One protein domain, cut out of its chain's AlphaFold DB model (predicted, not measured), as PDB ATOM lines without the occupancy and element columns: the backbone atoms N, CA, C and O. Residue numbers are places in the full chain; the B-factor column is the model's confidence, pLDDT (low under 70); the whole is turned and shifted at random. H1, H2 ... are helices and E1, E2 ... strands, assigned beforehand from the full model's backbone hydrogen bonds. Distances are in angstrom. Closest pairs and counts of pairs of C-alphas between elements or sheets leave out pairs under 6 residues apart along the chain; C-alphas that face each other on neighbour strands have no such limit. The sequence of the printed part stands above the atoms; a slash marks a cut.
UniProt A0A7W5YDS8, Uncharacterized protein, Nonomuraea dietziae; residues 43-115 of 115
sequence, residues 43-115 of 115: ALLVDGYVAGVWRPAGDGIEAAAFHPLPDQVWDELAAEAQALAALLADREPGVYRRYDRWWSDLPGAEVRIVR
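What this domain is: This is residues 43 to 115 of the 115 residues of an uncharacterized protein of Nonomuraea dietziae (UniProt A0A7W5YDS8). A strongly twisted sheet of four strands, curled like part of a barrel, wraps round one long helix, H1. After H1, residues 89 to 109 swing out in a wide arc, with the short helices H2 and H3 in it, and lead back to the sheet's edge strand E4. The printed part has 73 residues with three named helices and four named strands, in the order E1 E2 E3 H1 H2 H3 E4; the sheet runs E1 E2 E3 E4, all antiparallel, and the class is mixed, helices and strands. The whole is compact, with a radius of gyration of the C-alphas of 11.9 A and spans of 32 by 27 by 19 A.

How they stand to each other: In the sheet, E1 (residues 43 to 46), E2 (residues 49 to 57) and E3 (residues 60 to 65) form a meander, each strand the antiparallel neighbour of the one before. E1 and E2 are a hairpin at 129 degrees between their directions, with N 44 and O 52 within hydrogen-bond range at 2.9 A. E2 bends by 55 degrees at residue 52. E2 and E3 are a hairpin at 145 degrees, with N 55 and O 62 at 3.0 A. E4 (residues 110 to 114) is antiparallel to E3 at 161 degrees, with N 63 and O 112 at 2.9 A. H1 (residues 71 to 88) is on one face of the sheet, two layers, and the sheet curls round it. Its closest C-alphas to E4 are those of Ala 78 and Val 114, 4.9 A apart; to E3, those of Gly 60 and Ala 85, 5.7 A. H1 has a kink of 29 degrees near residue 80. H2 (residues 94 to 97) only grazes the sheet; the closest C-alphas of H2 and E2 are those of Tyr 96 and Arg 55, 6.6 A apart. H3 (residues 100 to 103) also only grazes the sheet, and is only just on it, with 5 pairs of C-alphas within 10 A. H2 and H3 meet only through their link, and H1 is apart from both. In H1, 13 of 14 O i to N i+4 pairs are within hydrogen-bond range; H2 and H3 are too short for such a pair.

Where its parts are: E1 begins at C-alpha 43, (-43.286, 4.500, -37.173), and is 9.9 A long. E2 measures 22.7 A, E3 15.7 A and H1 24.9 A; H1 begins at C-alpha 71, (-46.472, 22.812, -33.801). H2 spans 5.1 A and H3 5.2 A. E4, 12.0 A long, ends at C-alpha 114, (-54.037, 14.003, -36.149).

The domain as a whole: The C-alphas of Pro 70 and Glu 92 are the two farthest apart, at 32.3 A. The printed part has no cut and no long link. Mean pLDDT of the printed part is 89.5, with H2 at 77, and no printed residue is under 70.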
ATOM      1  N   ALA A  43     -44.195   3.444 -37.599       93.75
ATOM      2  CA  ALA A  43     -43.286   4.500 -37.173       93.75
ATOM      3  C   ALA A  43     -43.734   5.866 -37.693       93.75
ATOM      4  O   ALA A  43     -44.058   6.013 -38.871       93.75
ATOM      5  N   LEU A  44     -43.708   6.861 -36.809       94.75
ATOM      6  CA  LEU A  44     -43.854   8.271 -37.156       94.75
ATOM      7  C   LEU A  44     -42.480   8.816 -37.545       94.75
ATOM      8  O   LEU A  44     -41.527   8.679 -36.766       94.75
ATOM      9  N   LEU A  45     -42.372   9.417 -38.729       95.19
ATOM     10  CA  LEU A  45     -41.122   9.977 -39.234       95.19
ATOM     11  C   LEU A  45     -41.179  11.504 -39.265       95.19
ATOM     12  O   LEU A  45     -42.169  12.074 -39.703       95.19
ATOM     13  N   VAL A  46     -40.086  12.139 -38.853       94.62
ATOM     14  CA  VAL A  46     -39.836  13.578 -39.010       94.62
ATOM     15  C   VAL A  46     -38.437  13.721 -39.601       94.62
ATOM     16  O   VAL A  46     -37.497  13.081 -39.123       94.62
ATOM     17  N   ASP A  47     -38.307  14.475 -40.696       92.25
ATOM     18  CA  ASP A  47     -37.056  14.633 -41.458       92.25
ATOM     19  C   ASP A  47     -36.380  13.304 -41.858       92.25
ATOM     20  O   ASP A  47     -35.155  13.195 -41.942       92.25
ATOM     21  N   GLY A  48     -37.176  12.253 -42.084       91.06
ATOM     22  CA  GLY A  48     -36.681  10.917 -42.440       91.06
ATOM     23  C   GLY A  48     -36.162  10.078 -41.263       91.06
ATOM     24  O   GLY A  48     -35.600   9.003 -41.487       91.06
ATOM     25  N   TYR A  49     -36.372  10.521 -40.021       94.00
ATOM     26  CA  TYR A  49     -35.999   9.796 -38.806       94.00
ATOM     27  C   TYR A  49     -37.217   9.430 -37.964       94.00
ATOM     28  O   TYR A  49     -38.175  10.188 -37.869       94.00
ATOM     29  N   VAL A  50     -37.152   8.283 -37.289       94.69
ATOM     30  CA  VAL A  50     -38.168   7.872 -36.316       94.69
ATOM     31  C   VAL A  50     -38.226   8.869 -35.164       94.69
ATOM     32  O   VAL A  50     -37.274   8.987 -34.386       94.69
ATOM     33  N   ALA A  51     -39.379   9.519 -35.034       95.50
ATOM     34  CA  ALA A  51     -39.704  10.455 -33.965       95.50
ATOM     35  C   ALA A  51     -40.795   9.926 -33.021       95.50
ATOM     36  O   ALA A  51     -40.975  10.467 -31.931       95.50
ATOM     37  N   GLY A  52     -41.494   8.858 -33.403       94.81
ATOM     38  CA  GLY A  52     -42.600   8.305 -32.634       94.81
ATOM     39  C   GLY A  52     -43.201   7.062 -33.275       94.81
ATOM     40  O   GLY A  52     -42.586   6.415 -34.128       94.81
ATOM     41  N   VAL A  53     -44.431   6.759 -32.885       94.75
ATOM     42  CA  VAL A  53     -45.250   5.688 -33.463       94.75
ATOM     43  C   VAL A  53     -46.648   6.191 -33.778       94.75
ATOM     44  O   VAL A  53     -47.076   7.220 -33.253       94.75
ATOM     45  N   TRP A  54     -47.369   5.445 -34.609       94.69
ATOM     46  CA  TRP A  54     -48.761   5.738 -34.915       94.69
ATOM     47  C   TRP A  54     -49.634   4.483 -34.973       94.69
ATOM     48  O   TRP A  54     -49.139   3.366 -35.144       94.69
ATOM     49  N   ARG A  55     -50.949   4.669 -34.850       92.50
ATOM     50  CA  ARG A  55     -51.963   3.660 -35.185       92.50
ATOM     51  C   ARG A  55     -53.251   4.320 -35.694       92.50
ATOM     52  O   ARG A  55     -53.489   5.485 -35.373       92.50
ATOM     53  N   PRO A  56     -54.095   3.604 -36.455       92.38
ATOM     54  CA  PRO A  56     -55.428   4.098 -36.797       92.38
ATOM     55  C   PRO A  56     -56.272   4.305 -35.539       92.38
ATOM     56  O   PRO A  56     -56.266   3.454 -34.647       92.38
ATOM     57  N   ALA A  57     -57.016   5.408 -35.481       89.06
ATOM     58  CA  ALA A  57     -57.909   5.725 -34.375       89.06
ATOM     59  C   ALA A  57     -59.144   6.480 -34.884       89.06
ATOM     60  O   ALA A  57     -59.102   7.688 -35.115       89.06
ATOM     61  N   GLY A  58     -60.258   5.760 -35.044       85.56
ATOM     62  CA  GLY A  58     -61.487   6.331 -35.595       85.56
ATOM     63  C   GLY A  58     -61.291   6.790 -37.041       85.56
ATOM     64  O   GLY A  58     -60.944   5.979 -37.894       85.56
ATOM     65  N   ASP A  59     -61.516   8.079 -37.286       84.44
ATOM     66  CA  ASP A  59     -61.361   8.755 -38.580       84.44
ATOM     67  C   ASP A  59     -59.970   9.378 -38.792       84.44
ATOM     68  O   ASP A  59     -59.725  10.001 -39.823       84.44
ATOM     69  N   GLY A  60     -59.056   9.216 -37.834       91.69
ATOM     70  CA  GLY A  60     -57.725   9.806 -37.883       91.69
ATOM     71  C   GLY A  60     -56.626   8.842 -37.461       91.69
ATOM     72  O   GLY A  60     -56.800   7.621 -37.367       91.69
ATOM     73  N   ILE A  61     -55.462   9.422 -37.193       94.88
ATOM     74  CA  ILE A  61     -54.271   8.695 -36.773       94.88
ATOM     75  C   ILE A  61     -53.896   9.151 -35.366       94.88
ATOM     76  O   ILE A  61     -53.681  10.335 -35.118       94.88
ATOM     77  N   GLU A  62     -53.804   8.210 -34.429       93.81
ATOM     78  CA  GLU A  62     -53.192   8.478 -33.130       93.81
ATOM     79  C   GLU A  62     -51.678   8.428 -33.297       93.81
ATOM     80  O   GLU A  62     -51.119   7.377 -33.615       93.81
ATOM     81  N   ALA A  63     -51.022   9.564 -33.087       95.31
ATOM     82  CA  ALA A  63     -49.582   9.719 -33.174       95.31
ATOM     83  C   ALA A  63     -49.011   9.993 -31.778       95.31
ATOM     84  O   ALA A  63     -49.417  10.939 -31.102       95.31
ATOM     85  N   ALA A  64     -48.050   9.172 -31.357       94.44
ATOM     86  CA  ALA A  64     -47.325   9.334 -30.103       94.44
ATOM     87  C   ALA A  64     -45.860   9.672 -30.393       94.44
ATOM     88  O   ALA A  64     -45.094   8.825 -30.863       94.44
ATOM     89  N   ALA A  65     -45.469  10.913 -30.112       95.31
ATOM     90  CA  ALA A  65     -44.105  11.391 -30.278       95.31
ATOM     91  C   ALA A  65     -43.247  11.030 -29.055       95.31
ATOM     92  O   ALA A  65     -43.649  11.200 -27.902       95.31
ATOM     93  N   PHE A  66     -42.025  10.555 -29.300       94.06
ATOM     94  CA  PHE A  66     -41.065  10.195 -28.247       94.06
ATOM     95  C   PHE A  66     -40.358  11.407 -27.629       94.06
ATOM     96  O   PHE A  66     -39.614  11.269 -26.659       94.06
ATOM     97  N   HIS A  67     -40.540  12.586 -28.214       92.62
ATOM     98  CA  HIS A  67     -40.050  13.871 -27.732       92.62
ATOM     99  C   HIS A  67     -41.001  14.981 -28.211       92.62
ATOM    100  O   HIS A  67     -41.739  14.748 -29.167       92.62
ATOM    101  N   PRO A  68     -41.002  16.167 -27.575       94.75
ATOM    102  CA  PRO A  68     -41.821  17.286 -28.031       94.75
ATOM    103  C   PRO A  68     -41.482  17.669 -29.473       94.75
ATOM    104  O   PRO A  68     -40.302  17.800 -29.814       94.75
ATOM    105  N   LEU A  69     -42.512  17.869 -30.292       95.38
ATOM    106  CA  LEU A  69     -42.380  18.329 -31.671       95.38
ATOM    107  C   LEU A  69     -42.865  19.783 -31.781       95.38
ATOM    108  O   LEU A  69     -43.773  20.176 -31.048       95.38
ATOM    109  N   PRO A  70     -42.275  20.606 -32.667       95.94
ATOM    110  CA  PRO A  70     -42.817  21.927 -32.975       95.94
ATOM    111  C   PRO A  70     -44.234  21.826 -33.551       95.94
ATOM    112  O   PRO A  70     -44.519  20.894 -34.298       95.94
ATOM    113  N   ASP A  71     -45.091  22.816 -33.291       95.62
ATOM    114  CA  ASP A  71     -46.472  22.812 -33.801       95.62
ATOM    115  C   ASP A  71     -46.543  22.713 -35.331       95.62
ATOM    116  O   ASP A  71     -47.352  21.959 -35.853       95.62
ATOM    117  N   GLN A  72     -45.612  23.351 -36.047       96.25
ATOM    118  CA  GLN A  72     -45.526  23.221 -37.504       96.25
ATOM    119  C   GLN A  72     -45.337  21.761 -37.960       96.25
ATOM    120  O   GLN A  72     -45.913  21.347 -38.961       96.25
ATOM    121  N   VAL A  73     -44.558  20.964 -37.222       97.31
ATOM    122  CA  VAL A  73     -44.380  19.539 -37.544       97.31
ATOM    123  C   VAL A  73     -45.687  18.786 -37.315       97.31
ATOM    124  O   VAL A  73     -46.022  17.897 -38.088       97.31
ATOM    125  N   TRP A  74     -46.457  19.148 -36.289       97.25
ATOM    126  CA  TRP A  74     -47.782  18.570 -36.076       97.25
ATOM    127  C   TRP A  74     -48.763  18.910 -37.205       97.25
ATOM    128  O   TRP A  74     -49.524  18.031 -37.605       97.25
ATOM    129  N   ASP A  75     -48.714  20.126 -37.748       96.94
ATOM    130  CA  ASP A  75     -49.540  20.531 -38.892       96.94
ATOM    131  C   ASP A  75     -49.180  19.739 -40.162       96.94
ATOM    132  O   ASP A  75     -50.058  19.242 -40.869       96.94
ATOM    133  N   GLU A  76     -47.884  19.553 -40.429       96.81
ATOM    134  CA  GLU A  76     -47.398  18.724 -41.542       96.81
ATOM    135  C   GLU A  76     -47.817  17.252 -41.371       96.81
ATOM    136  O   GLU A  76     -48.286  16.613 -42.315       96.81
ATOM    137  N   LEU A  77     -47.735  16.725 -40.146       96.69
ATOM    138  CA  LEU A  77     -48.204  15.378 -39.823       96.69
ATOM    139  C   LEU A  77     -49.719  15.221 -39.987       96.69
ATOM    140  O   LEU A  77     -50.164  14.140 -40.367       96.69
ATOM    141  N   ALA A  78     -50.512  16.260 -39.719       96.38
ATOM    142  CA  ALA A  78     -51.957  16.228 -39.926       96.38
ATOM    143  C   ALA A  78     -52.319  16.083 -41.411       96.38
ATOM    144  O   ALA A  78     -53.172  15.264 -41.756       96.38
ATOM    145  N   ALA A  79     -51.610  16.788 -42.298       95.31
ATOM    146  CA  ALA A  79     -51.802  16.658 -43.742       95.31
ATOM    147  C   ALA A  79     -51.511  15.227 -44.237       95.31
ATOM    148  O   ALA A  79     -52.302  14.643 -44.980       95.31
ATOM    149  N   GLU A  80     -50.414  14.625 -43.774       95.81
ATOM    150  CA  GLU A  80     -50.066  13.234 -44.096       95.81
ATOM    151  C   GLU A  80     -51.052  12.229 -43.470       95.81
ATOM    152  O   GLU A  80     -51.420  11.227 -44.090       95.81
ATOM    153  N   ALA A  81     -51.528  12.502 -42.251       95.75
ATOM    154  CA  ALA A  81     -52.483  11.651 -41.550       95.75
ATOM    155  C   ALA A  81     -53.822  11.538 -42.284       95.75
ATOM    156  O   ALA A  81     -54.397  10.451 -42.288       95.75
ATOM    157  N   GLN A  82     -54.292  12.597 -42.953       94.19
ATOM    158  CA  GLN A  82     -55.498  12.542 -43.791       94.19
ATOM    159  C   GLN A  82     -55.337  11.556 -44.948       94.19
ATOM    160  O   GLN A  82     -56.187  10.687 -45.158       94.19
ATOM    161  N   ALA A  83     -54.223  11.653 -45.680       93.12
ATOM    162  CA  ALA A  83     -53.931  10.753 -46.791       93.12
ATOM    163  C   ALA A  83     -53.793   9.301 -46.311       93.12
ATOM    164  O   ALA A  83     -54.309   8.375 -46.943       93.12
ATOM    165  N   LEU A  84     -53.145   9.097 -45.160       93.56
ATOM    166  CA  LEU A  84     -53.008   7.784 -44.548       93.56
ATOM    167  C   LEU A  84     -54.356   7.230 -44.062       93.56
ATOM    168  O   LEU A  84     -54.645   6.066 -44.314       93.56
ATOM    169  N   ALA A  85     -55.198   8.032 -43.410       92.31
ATOM    170  CA  ALA A  85     -56.514   7.599 -42.945       92.31
ATOM    171  C   ALA A  85     -57.409   7.184 -44.124       92.31
ATOM    172  O   ALA A  85     -57.998   6.104 -44.091       92.31
ATOM    173  N   ALA A  86     -57.421   7.967 -45.209       91.75
ATOM    174  CA  ALA A  86     -58.111   7.609 -46.447       91.75
ATOM    175  C   ALA A  86     -57.581   6.295 -47.046       91.75
ATOM    176  O   ALA A  86     -58.362   5.427 -47.426       91.75
ATOM    177  N   LEU A  87     -56.257   6.103 -47.071       90.94
ATOM    178  CA  LEU A  87     -55.630   4.866 -47.548       90.94
ATOM    179  C   LEU A  87     -56.008   3.632 -46.708       90.94
ATOM    180  O   LEU A  87     -55.986   2.504 -47.208       90.94
ATOM    181  N   LEU A  88     -56.286   3.825 -45.417       90.38
ATOM    182  CA  LEU A  88     -56.609   2.752 -44.480       90.38
ATOM    183  C   LEU A  88     -58.111   2.484 -44.344       90.38
ATOM    184  O   LEU A  88     -58.451   1.411 -43.852       90.38
ATOM    185  N   ALA A  89     -58.985   3.390 -44.789       87.19
ATOM    186  CA  ALA A  89     -60.438   3.281 -44.631       87.19
ATOM    187  C   ALA A  89     -61.017   1.960 -45.177       87.19
ATOM    188  O   ALA A  89     -61.890   1.364 -44.551       87.19
ATOM    189  N   ASP A  90     -60.472   1.461 -46.289       84.38
ATOM    190  CA  ASP A  90     -60.914   0.212 -46.923       84.38
ATOM    191  C   ASP A  90     -60.170  -1.039 -46.412       84.38
ATOM    192  O   ASP A  90     -60.359  -2.143 -46.931       84.38
ATOM    193  N   ARG A  91     -59.277  -0.898 -45.423       83.69
ATOM    194  CA  ARG A  91     -58.446  -1.996 -44.905       83.69
ATOM    195  C   ARG A  91     -58.945  -2.499 -43.563       83.69
ATOM    196  O   ARG A  91     -59.430  -1.738 -42.737       83.69
ATOM    197  N   GLU A  92     -58.745  -3.794 -43.315       76.69
ATOM    198  CA  GLU A  92     -59.107  -4.409 -42.039       76.69
ATOM    199  C   GLU A  92     -58.324  -3.761 -40.873       76.69
ATOM    200  O   GLU A  92     -57.101  -3.933 -40.774       76.69
ATOM    201  N   PRO A  93     -58.997  -3.069 -39.931       70.50
ATOM    202  CA  PRO A  93     -58.319  -2.368 -38.835       70.50
ATOM    203  C   PRO A  93     -57.622  -3.318 -37.849       70.50
ATOM    204  O   PRO A  93     -56.705  -2.926 -37.124       70.50
ATOM    205  N   GLY A  94     -58.039  -4.591 -37.830       72.12
ATOM    206  CA  GLY A  94     -57.520  -5.642 -36.955       72.12
ATOM    207  C   GLY A  94     -56.011  -5.868 -37.071       72.12
ATOM    208  O   GLY A  94     -55.376  -6.227 -36.078       72.12
ATOM    209  N   VAL A  95     -55.412  -5.565 -38.229       79.31
ATOM    210  CA  VAL A  95     -53.964  -5.694 -38.468       79.31
ATOM    211  C   VAL A  95     -53.142  -4.882 -37.463       79.31
ATOM    212  O   VAL A  95     -52.062  -5.317 -37.062       79.31
ATOM    213  N   TYR A  96     -53.659  -3.739 -37.011       78.12
ATOM    214  CA  TYR A  96     -52.956  -2.849 -36.087       78.12
ATOM    215  C   TYR A  96     -53.221  -3.181 -34.615       78.12
ATOM    216  O   TYR A  96     -52.396  -2.857 -33.761       78.12
ATOM    217  N   ARG A  97     -54.298  -3.921 -34.310       78.94
ATOM    218  CA  ARG A  97     -54.657  -4.316 -32.934       78.94
ATOM    219  C   ARG A  97     -53.625  -5.233 -32.287       78.94
ATOM    220  O   ARG A  97     -53.470  -5.233 -31.069       78.94
ATOM    221  N   ARG A  98     -52.849  -5.975 -33.086       79.94
ATOM    222  CA  ARG A  98     -51.727  -6.794 -32.580       79.94
ATOM    223  C   ARG A  98     -50.691  -5.970 -31.804       79.94
ATOM    224  O   ARG A  98     -49.956  -6.520 -30.987       79.94
ATOM    225  N   TYR A  99     -50.651  -4.658 -32.043       80.50
ATOM    226  CA  TYR A  99     -49.746  -3.724 -31.387       80.50
ATOM    227  C   TYR A  99     -50.320  -3.083 -30.121       80.50
ATOM    228  O   TYR A  99     -49.549  -2.498 -29.359       80.50
ATOM    229  N   ASP A 100     -51.623  -3.231 -29.849       81.81
ATOM    230  CA  ASP A 100     -52.307  -2.552 -28.738       81.81
ATOM    231  C   ASP A 100     -51.646  -2.839 -27.390       81.81
ATOM    232  O   ASP A 100     -51.487  -1.934 -26.573       81.81
ATOM    233  N   ARG A 101     -51.165  -4.075 -27.186       84.06
ATOM    234  CA  ARG A 101     -50.491  -4.485 -25.944       84.06
ATOM    235  C   ARG A 101     -49.273  -3.632 -25.596       84.06
ATOM    236  O   ARG A 101     -48.881  -3.583 -24.440       84.06
ATOM    237  N   TRP A 102     -48.630  -3.032 -26.597       79.62
ATOM    238  CA  TRP A 102     -47.425  -2.231 -26.409       79.62
ATOM    239  C   TRP A 102     -47.719  -0.747 -26.282       79.62
ATOM    240  O   TRP A 102     -46.843  -0.016 -25.832       79.62
ATOM    241  N   TRP A 103     -48.913  -0.305 -26.676       79.31
ATOM    242  CA  TRP A 103     -49.268   1.109 -26.682       79.31
ATOM    243  C   TRP A 103     -49.288   1.698 -25.268       79.31
ATOM    244  O   TRP A 103     -48.790   2.798 -25.058       79.31
ATOM    245  N   SER A 104     -49.761   0.922 -24.289       76.62
ATOM    246  CA  SER A 104     -49.825   1.316 -22.876       76.62
ATOM    247  C   SER A 104     -48.459   1.597 -22.237       76.62
ATOM    248  O   SER A 104     -48.381   2.369 -21.287       76.62
ATOM    249  N   ASP A 105     -47.390   0.996 -22.767       79.12
ATOM    250  CA  ASP A 105     -46.046   1.035 -22.171       79.12
ATOM    251  C   ASP A 105     -45.078   1.941 -22.954       79.12
ATOM    252  O   ASP A 105     -43.872   1.965 -22.685       79.12
ATOM    253  N   LEU A 106     -45.562   2.644 -23.983       80.25
ATOM    254  CA  LEU A 106     -44.725   3.520 -24.795       80.25
ATOM    255  C   LEU A 106     -44.535   4.881 -24.117       80.25
ATOM    256  O   LEU A 106     -45.509   5.510 -23.706       80.25
ATOM    257  N   PRO A 107     -43.292   5.389 -24.040       73.25
ATOM    258  CA  PRO A 107     -43.054   6.736 -23.557       73.25
ATOM    259  C   PRO A 107     -43.534   7.735 -24.617       73.25
ATOM    260  O   PRO A 107     -42.844   7.980 -25.604       73.25
ATOM    261  N   GLY A 108     -44.728   8.293 -24.426       73.44
ATOM    262  CA  GLY A 108     -45.225   9.426 -25.200       73.44
ATOM    263  C   GLY A 108     -44.866  10.722 -24.489       73.44
ATOM    264  O   GLY A 108     -45.418  11.009 -23.431       73.44
ATOM    265  N   ALA A 109     -43.948  11.506 -25.054       76.31
ATOM    266  CA  ALA A 109     -43.766  12.887 -24.608       76.31
ATOM    267  C   ALA A 109     -45.005  13.723 -24.956       76.31
ATOM    268  O   ALA A 109     -45.365  14.637 -24.220       76.31
ATOM    269  N   GLU A 110     -45.654  13.377 -26.069       90.50
ATOM    270  CA  GLU A 110     -46.880  14.000 -26.539       90.50
ATOM    271  C   GLU A 110     -47.669  13.014 -27.415       90.50
ATOM    272  O   GLU A 110     -47.085  12.334 -28.262       90.50
ATOM    273  N   VAL A 111     -48.985  12.917 -27.200       92.75
ATOM    274  CA  VAL A 111     -49.894  12.058 -27.978       92.75
ATOM    275  C   VAL A 111     -51.028  12.916 -28.523       92.75
ATOM    276  O   VAL A 111     -51.690  13.616 -27.757       92.75
ATOM    277  N   ARG A 112     -51.255  12.868 -29.839       94.38
ATOM    278  CA  ARG A 112     -52.319  13.619 -30.517       94.38
ATOM    279  C   ARG A 112     -53.066  12.715 -31.496       94.38
ATOM    280  O   ARG A 112     -52.467  11.856 -32.139       94.38
ATOM    281  N   ILE A 113     -54.371  12.938 -31.629       95.06
ATOM    282  CA  ILE A 113     -55.116  12.470 -32.802       95.06
ATOM    283  C   ILE A 113     -54.927  13.525 -33.888       95.06
ATOM    284  O   ILE A 113     -55.345  14.668 -33.700       95.06
ATOM    285  N   VAL A 114     -54.285  13.143 -34.989       95.44
ATOM    286  CA  VAL A 114     -54.037  14.003 -36.149       95.44
ATOM    287  C   VAL A 114     -54.932  13.583 -37.313       95.44
ATOM    288  O   VAL A 114     -55.171  12.391 -37.534       95.44
ATOM    289  N   ARG A 115     -55.494  14.585 -37.983       90.25
ATOM    290  CA  ARG A 115     -56.469  14.489 -39.067       90.25
ATOM    291  C   ARG A 115     -56.621  15.851 -39.722       90.25
ATOM    292  O   ARG A 115     -56.117  16.840 -39.155       90.25
TER     293      ARG A 115